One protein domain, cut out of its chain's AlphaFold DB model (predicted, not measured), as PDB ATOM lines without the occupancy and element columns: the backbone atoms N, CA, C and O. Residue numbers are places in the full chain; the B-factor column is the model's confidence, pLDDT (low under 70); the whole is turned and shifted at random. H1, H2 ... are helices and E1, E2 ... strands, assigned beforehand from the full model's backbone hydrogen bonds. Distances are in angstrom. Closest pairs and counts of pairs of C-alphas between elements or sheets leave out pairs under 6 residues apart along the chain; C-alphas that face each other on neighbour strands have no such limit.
ATOM      1  N   ARG A   2      -6.288 166.732 100.349       36.34
ATOM      2  CA  ARG A   2      -7.380 165.780 100.061       36.34
ATOM      3  C   ARG A   2      -7.437 165.598  98.541       36.34
ATOM      4  O   ARG A   2      -7.730 166.563  97.838       36.34
ATOM      5  N   ARG A   3      -7.080 164.413  98.035       40.84
ATOM      6  CA  ARG A   3      -7.178 164.086  96.604       40.84
ATOM      7  C   ARG A   3      -8.654 164.217  96.213       40.84
ATOM      8  O   ARG A   3      -9.497 163.537  96.791       40.84
ATOM      9  N   LYS A   4      -8.977 165.170  95.333       41.25
ATOM     10  CA  LYS A   4     -10.346 165.368  94.839       41.25
ATOM     11  C   LYS A   4     -10.642 164.248  93.844       41.25
ATOM     12  O   LYS A   4      -9.970 164.159  92.822       41.25
ATOM     13  N   LEU A   5     -11.610 163.397  94.178       47.81
ATOM     14  CA  LEU A   5     -12.163 162.395  93.270       47.81
ATOM     15  C   LEU A   5     -12.907 163.142  92.157       47.81
ATOM     16  O   LEU A   5     -13.897 163.820  92.434       47.81
ATOM     17  N   LEU A   6     -12.431 163.055  90.919       46.59
ATOM     18  CA  LEU A   6     -13.210 163.465  89.754       46.59
ATOM     19  C   LEU A   6     -14.077 162.270  89.353       46.59
ATOM     20  O   LEU A   6     -13.685 161.466  88.519       46.59
ATOM     21  N   ALA A   7     -15.221 162.119  90.020       48.78
ATOM     22  CA  ALA A   7     -16.233 161.140  89.645       48.78
ATOM     23  C   ALA A   7     -17.112 161.745  88.543       48.78
ATOM     24  O   ALA A   7     -17.934 162.625  88.808       48.78
ATOM     25  N   HIS A   8     -16.936 161.295  87.305       57.97
ATOM     26  CA  HIS A   8     -17.957 161.462  86.279       57.97
ATOM     27  C   HIS A   8     -18.177 160.112  85.592       57.97
ATOM     28  O   HIS A   8     -17.230 159.535  85.085       57.97
ATOM     29  N   MET A   9     -19.436 159.662  85.651       51.09
ATOM     30  CA  MET A   9     -20.073 158.489  85.022       51.09
ATOM     31  C   MET A   9     -19.808 157.068  85.551       51.09
ATOM     32  O   MET A   9     -19.908 156.095  84.818       51.09
ATOM     33  N   LEU A  10     -19.780 156.923  86.874       53.91
ATOM     34  CA  LEU A  10     -20.666 155.937  87.501       53.91
ATOM     35  C   LEU A  10     -21.728 156.737  88.264       53.91
ATOM     36  O   LEU A  10     -21.385 157.549  89.124       53.91
ATOM     37  N   GLN A  11     -23.008 156.566  87.943       58.62
ATOM     38  CA  GLN A  11     -24.119 157.143  88.707       58.62
ATOM     39  C   GLN A  11     -25.030 156.007  89.156       58.62
ATOM     40  O   GLN A  11     -25.380 155.157  88.349       58.62
ATOM     41  N   GLY A  12     -25.424 156.001  90.430       65.81
ATOM     42  CA  GLY A  12     -26.248 154.928  90.993       65.81
ATOM     43  C   GLY A  12     -25.428 153.873  91.735       65.81
ATOM     44  O   GLY A  12     -24.370 154.176  92.293       65.81
ATOM     45  N   LEU A  13     -25.940 152.644  91.796       67.88
ATOM     46  CA  LEU A  13     -25.399 151.572  92.641       67.88
ATOM     47  C   LEU A  13     -23.969 151.179  92.254       67.88
ATOM     48  O   LEU A  13     -23.154 150.900  93.132       67.88
ATOM     49  N   GLU A  14     -23.640 151.239  90.964       71.19
ATOM     50  CA  GLU A  14     -22.317 150.889  90.454       71.19
ATOM     51  C   GLU A  14     -21.229 151.838  90.984       71.19
ATOM     52  O   GLU A  14     -20.121 151.409  91.305       71.19
ATOM     53  N   SER A  15     -21.560 153.124  91.153       74.12
ATOM     54  CA  SER A  15     -20.634 154.138  91.682       74.12
ATOM     55  C   SER A  15     -20.290 153.908  93.145       74.12
ATOM     56  O   SER A  15     -19.133 154.030  93.548       74.12
ATOM     57  N   GLN A  16     -21.302 153.528  93.925       76.94
ATOM     58  CA  GLN A  16     -21.159 153.250  95.341       76.94
ATOM     59  C   GLN A  16     -20.356 151.963  95.548       76.94
ATOM     60  O   GLN A  16     -19.415 151.966  96.334       76.94
ATOM     61  N   ALA A  17     -20.648 150.911  94.776       81.44
ATOM     62  CA  ALA A  17     -19.909 149.652  94.831       81.44
ATOM     63  C   ALA A  17     -18.420 149.833  94.497       81.44
ATOM     64  O   ALA A  17     -17.558 149.338  95.222       81.44
ATOM     65  N   VAL A  18     -18.106 150.592  93.439       79.75
ATOM     66  CA  VAL A  18     -16.720 150.941  93.087       79.75
ATOM     67  C   VAL A  18     -16.057 151.728  94.215       79.75
ATOM     68  O   VAL A  18     -14.942 151.397  94.618       79.75
ATOM     69  N   TYR A  19     -16.736 152.737  94.765       78.69
ATOM     70  CA  TYR A  19     -16.177 153.557  95.836       78.69
ATOM     71  C   TYR A  19     -15.899 152.761  97.117       78.69
ATOM     72  O   TYR A  19     -14.808 152.873  97.678       78.69
ATOM     73  N   ASP A  20     -16.862 151.958  97.577       82.56
ATOM     74  CA  ASP A  20     -16.726 151.153  98.792       82.56
ATOM     75  C   ASP A  20     -15.606 150.122  98.647       82.56
ATOM     76  O   ASP A  20     -14.763 149.994  99.536       82.56
ATOM     77  N   PHE A  21     -15.515 149.475  97.485       84.38
ATOM     78  CA  PHE A  21     -14.438 148.540  97.205       84.38
ATOM     79  C   PHE A  21     -13.065 149.216  97.223       84.38
ATOM     80  O   PHE A  21     -12.156 148.739  97.898       84.38
ATOM     81  N   VAL A  22     -12.909 150.367  96.559       82.06
ATOM     82  CA  VAL A  22     -11.650 151.132  96.569       82.06
ATOM     83  C   VAL A  22     -11.281 151.613  97.968       82.06
ATOM     84  O   VAL A  22     -10.104 151.616  98.327       82.06
ATOM     85  N   ARG A  23     -12.269 151.994  98.783       82.75
ATOM     86  CA  ARG A  23     -12.047 152.368 100.185       82.75
ATOM     87  C   ARG A  23     -11.485 151.201 101.004       82.75
ATOM     88  O   ARG A  23     -10.659 151.435 101.882       82.75
ATOM     89  N   GLU A  24     -11.943 149.983 100.741       84.75
ATOM     90  CA  GLU A  24     -11.586 148.778 101.502       84.75
ATOM     91  C   GLU A  24     -10.315 148.084 100.990       84.75
ATOM     92  O   GLU A  24      -9.721 147.294 101.720       84.75
ATOM     93  N   HIS A  25      -9.851 148.424  99.782       83.00
ATOM     94  CA  HIS A  25      -8.698 147.799  99.130       83.00
ATOM     95  C   HIS A  25      -7.524 148.781  98.974       83.00
ATOM     96  O   HIS A  25      -7.379 149.447  97.940       83.00
ATOM     97  N   PRO A  26      -6.638 148.876  99.986       74.56
ATOM     98  CA  PRO A  26      -5.387 149.609  99.849       74.56
ATOM     99  C   PRO A  26      -4.512 148.922  98.786       74.56
ATOM    100  O   PRO A  26      -4.101 147.782  98.965       74.56
ATOM    101  N   GLY A  27      -4.257 149.609  97.670       75.81
ATOM    102  CA  GLY A  27      -3.617 149.022  96.477       75.81
ATOM    103  C   GLY A  27      -4.365 149.308  95.171       75.81
ATOM    104  O   GLY A  27      -3.923 148.922  94.095       75.81
ATOM    105  N   ILE A  28      -5.487 150.026  95.233       78.56
ATOM    106  CA  ILE A  28      -6.123 150.591  94.042       78.56
ATOM    107  C   ILE A  28      -5.583 152.002  93.817       78.56
ATOM    108  O   ILE A  28      -5.627 152.857  94.704       78.56
ATOM    109  N   TYR A  29      -5.031 152.237  92.627       67.12
ATOM    110  CA  TYR A  29      -4.201 153.415  92.354       67.12
ATOM    111  C   TYR A  29      -4.880 154.433  91.442       67.12
ATOM    112  O   TYR A  29      -4.518 155.611  91.474       67.12
ATOM    113  N   ALA A  30      -5.878 154.008  90.666       65.25
ATOM    114  CA  ALA A  30      -6.652 154.900  89.821       65.25
ATOM    115  C   ALA A  30      -8.132 154.518  89.831       65.25
ATOM    116  O   ALA A  30      -8.489 153.344  89.784       65.25
ATOM    117  N   LEU A  31      -8.982 155.539  89.870       70.25
ATOM    118  CA  LEU A  31     -10.381 155.434  89.483       70.25
ATOM    119  C   LEU A  31     -10.465 155.932  88.044       70.25
ATOM    120  O   LEU A  31     -10.083 157.071  87.769       70.25
ATOM    121  N   GLU A  32     -10.890 155.060  87.138       64.19
ATOM    122  CA  GLU A  32     -11.192 155.434  85.759       64.19
ATOM    123  C   GLU A  32     -12.656 155.878  85.667       64.19
ATOM    124  O   GLU A  32     -13.449 155.661  86.581       64.19
ATOM    125  N   HIS A  33     -13.001 156.520  84.553       58.47
ATOM    126  CA  HIS A  33     -14.313 157.121  84.309       58.47
ATOM    127  C   HIS A  33     -15.490 156.159  84.595       58.47
ATOM    128  O   HIS A  33     -16.501 156.579  85.149       58.47
ATOM    129  N   ASP A  34     -15.296 154.858  84.344       63.06
ATOM    130  CA  ASP A  34     -16.321 153.820  84.503       63.06
ATOM    131  C   ASP A  34     -15.901 152.696  85.484       63.06
ATOM    132  O   ASP A  34     -16.476 151.607  85.479       63.06
ATOM    133  N   GLY A  35     -14.874 152.909  86.323       70.56
ATOM    134  CA  GLY A  35     -14.375 151.852  87.213       70.56
ATOM    135  C   GLY A  35     -13.086 152.180  87.965       70.56
ATOM    136  O   GLY A  35     -12.826 153.319  88.349       70.56
ATOM    137  N   PHE A  36     -12.260 151.166  88.209       77.69
ATOM    138  CA  PHE A  36     -10.977 151.321  88.891       77.69
ATOM    139  C   PHE A  36      -9.882 150.479  88.234       77.69
ATOM    140  O   PHE A  36     -10.153 149.490  87.555       77.69
ATOM    141  N   VAL A  37      -8.629 150.851  88.491       76.94
ATOM    142  CA  VAL A  37      -7.444 150.088  88.099       76.94
ATOM    143  C   VAL A  37      -6.585 149.808  89.324       76.94
ATOM    144  O   VAL A  37      -6.237 150.703  90.102       76.94
ATOM    145  N   SER A  38      -6.221 148.538  89.458       78.94
ATOM    146  CA  SER A  38      -5.295 148.030  90.463       78.94
ATOM    147  C   SER A  38      -4.024 147.531  89.780       78.94
ATOM    148  O   SER A  38      -4.101 146.886  88.733       78.94
ATOM    149  N   TYR A  39      -2.863 147.818  90.373       78.00
ATOM    150  CA  TYR A  39      -1.600 147.186  89.968       78.00
ATOM    151  C   TYR A  39      -1.455 145.788  90.570       78.00
ATOM    152  O   TYR A  39      -0.779 144.933  89.998       78.00
ATOM    153  N   ASP A  40      -2.134 145.547  91.690       80.69
ATOM    154  CA  ASP A  40      -2.166 144.256  92.351       80.69
ATOM    155  C   ASP A  40      -3.337 143.422  91.832       80.69
ATOM    156  O   ASP A  40      -4.426 143.935  91.542       80.69
ATOM    157  N   LYS A  41      -3.119 142.109  91.708       81.19
ATOM    158  CA  LYS A  41      -4.173 141.193  91.275       81.19
ATOM    159  C   LYS A  41      -5.263 141.150  92.342       81.19
ATOM    160  O   LYS A  41      -5.029 140.670  93.448       81.19
ATOM    161  N   ILE A  42      -6.460 141.585  91.973       81.75
ATOM    162  CA  ILE A  42      -7.641 141.451  92.821       81.75
ATOM    163  C   ILE A  42      -8.098 139.998  92.809       81.75
ATOM    164  O   ILE A  42      -8.122 139.336  91.767       81.75
ATOM    165  N   ASN A  43      -8.447 139.495  93.984       81.88
ATOM    166  CA  ASN A  43      -9.075 138.197  94.122       81.88
ATOM    167  C   ASN A  43     -10.526 138.290  93.630       81.88
ATOM    168  O   ASN A  43     -11.317 139.081  94.130       81.88
ATOM    169  N   GLU A  44     -10.882 137.454  92.657       78.12
ATOM    170  CA  GLU A  44     -12.215 137.439  92.041       78.12
ATOM    171  C   GLU A  44     -13.341 137.160  93.047       78.12
ATOM    172  O   GLU A  44     -14.486 137.526  92.807       78.12
ATOM    173  N   ARG A  45     -13.032 136.546  94.196       82.81
ATOM    174  CA  ARG A  45     -14.017 136.343  95.268       82.81
ATOM    175  C   ARG A  45     -14.397 137.631  95.992       82.81
ATOM    176  O   ARG A  45     -15.503 137.681  96.529       82.81
ATOM    177  N   ASP A  46     -13.507 138.622  95.997       81.56
ATOM    178  CA  ASP A  46     -13.668 139.872  96.746       81.56
ATOM    179  C   ASP A  46     -14.524 140.887  95.969       81.56
ATOM    180  O   ASP A  46     -15.110 141.790  96.562       81.56
ATOM    181  N   TRP A  47     -14.666 140.712  94.649       83.88
ATOM    182  CA  TRP A  47     -15.527 141.533  93.798       83.88
ATOM    183  C   TRP A  47     -16.670 140.708  93.202       83.88
ATOM    184  O   TRP A  47     -16.508 140.018  92.197       83.88
ATOM    185  N   GLN A  48     -17.854 140.814  93.807       81.44
ATOM    186  CA  GLN A  48     -19.075 140.145  93.341       81.44
ATOM    187  C   GLN A  48     -20.148 141.173  92.988       81.44
ATOM    188  O   GLN A  48     -21.166 141.300  93.666       81.44
ATOM    189  N   HIS A  49     -19.903 141.948  91.931       80.94
ATOM    190  CA  HIS A  49     -20.882 142.906  91.434       80.94
ATOM    191  C   HIS A  49     -21.738 142.278  90.316       80.94
ATOM    192  O   HIS A  49     -21.178 141.702  89.384       80.94
ATOM    193  N   PRO A  50     -23.080 142.408  90.345       77.56
ATOM    194  CA  PRO A  50     -23.971 141.731  89.394       77.56
ATOM    195  C   PRO A  50     -23.796 142.169  87.933       77.56
ATOM    196  O   PRO A  50     -24.142 141.417  87.026       77.56
ATOM    197  N   TYR A  51     -23.269 143.375  87.703       72.00
ATOM    198  CA  TYR A  51     -23.152 143.970  86.362       72.00
ATOM    199  C   TYR A  51     -21.729 144.378  85.972       72.00
ATOM    200  O   TYR A  51     -21.471 144.651  84.804       72.00
ATOM    201  N   LEU A  52     -20.802 144.434  86.933       75.56
ATOM    202  CA  LEU A  52     -19.439 144.912  86.693       75.56
ATOM    203  C   LEU A  52     -18.474 143.749  86.858       75.56
ATOM    204  O   LEU A  52     -18.427 143.125  87.916       75.56
ATOM    205  N   VAL A  53     -17.687 143.484  85.822       80.62
ATOM    206  CA  VAL A  53     -16.726 142.380  85.786       80.62
ATOM    207  C   VAL A  53     -15.298 142.911  85.834       80.62
ATOM    208  O   VAL A  53     -14.986 143.933  85.225       80.62
ATOM    209  N   ILE A  54     -14.413 142.204  86.538       81.62
ATOM    210  CA  ILE A  54     -12.979 142.503  86.510       81.62
ATOM    211  C   ILE A  54     -12.393 141.902  85.236       81.62
ATOM    212  O   ILE A  54     -12.491 140.698  85.004       81.62
ATOM    213  N   ILE A  55     -11.745 142.735  84.426       78.56
ATOM    214  CA  ILE A  55     -11.051 142.305  83.212       78.56
ATOM    215  C   ILE A  55      -9.556 142.542  83.402       78.56
ATOM    216  O   ILE A  55      -9.124 143.648  83.731       78.56
ATOM    217  N   ARG A  56      -8.743 141.511  83.160       78.44
ATOM    218  CA  ARG A  56      -7.286 141.661  83.102       78.44
ATOM    219  C   ARG A  56      -6.910 142.285  81.757       78.44
ATOM    220  O   ARG A  56      -7.115 141.659  80.721       78.44
ATOM    221  N   LYS A  57      -6.363 143.504  81.767       69.00
ATOM    222  CA  LYS A  57      -5.741 144.089  80.569       69.00
ATOM    223  C   LYS A  57      -4.415 143.354  80.292       69.00
ATOM    224  O   LYS A  57      -3.638 143.142  81.224       69.00
ATOM    225  N   ASN A  58      -4.225 142.920  79.043       58.56
ATOM    226  CA  ASN A  58      -2.969 142.360  78.525       58.56
ATOM    227  C   ASN A  58      -2.005 143.475  78.126       58.56
ATOM    228  O   ASN A  58      -2.503 144.507  77.623       58.56
TER     229      ASN A  58
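Overview. This is residues 2 to 58 of the 58 residues of an uncharacterized protein of Yersinia pseudotuberculosis serotype O:1b (strain IP 31758) (UniProt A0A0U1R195). With little regular structure, this is a small rounded domain in which one helix, H1, packs over one face of a two-stranded hairpin, E1 and E2. The long unnamed stretch 39 to 58 folds back on itself on the E2 side, and residues 2 to 12 run along the E1 side. The 57 printed residues hold H1, E1 and E2 in chain order, class mixed with only 21 residues in named elements; the antiparallel sheet's order is E1 - E2. The whole is compact, radius of gyration of the C-alphas 11.1 A, spanning 27 by 24 by 23 A.

Along the chain. E1 is residues 28 to 32, 10.9 A, and E2 residues 35 to 38, 10.4 A, ending at C-alpha 38 (-5.295, 148.030, 90.463). H1, residues 13 to 24, measures 16.6 A from C-alpha 13 (-25.399, 151.572, 92.641).

Arrangement. E1 and E2 form a hairpin, antiparallel at 150 degrees, with N 37 and O 30 within hydrogen-bond range at 2.8 A. The closest C-alphas of H1 and E2 are those of Val 18 and Gly 35, 6.4 A apart. In H1 every O i to N i+4 pair is within hydrogen-bond range.

Size, cuts and confidence. The C-alphas farthest apart, those of Arg 2 and Asn 58, are 32.1 A apart. The printed part has no cut, and both links are tight. Mean pLDDT of the printed part is 71.3, with residues 2 to 13, 29 to 30, 32 to 34 and 57 to 58 under 70.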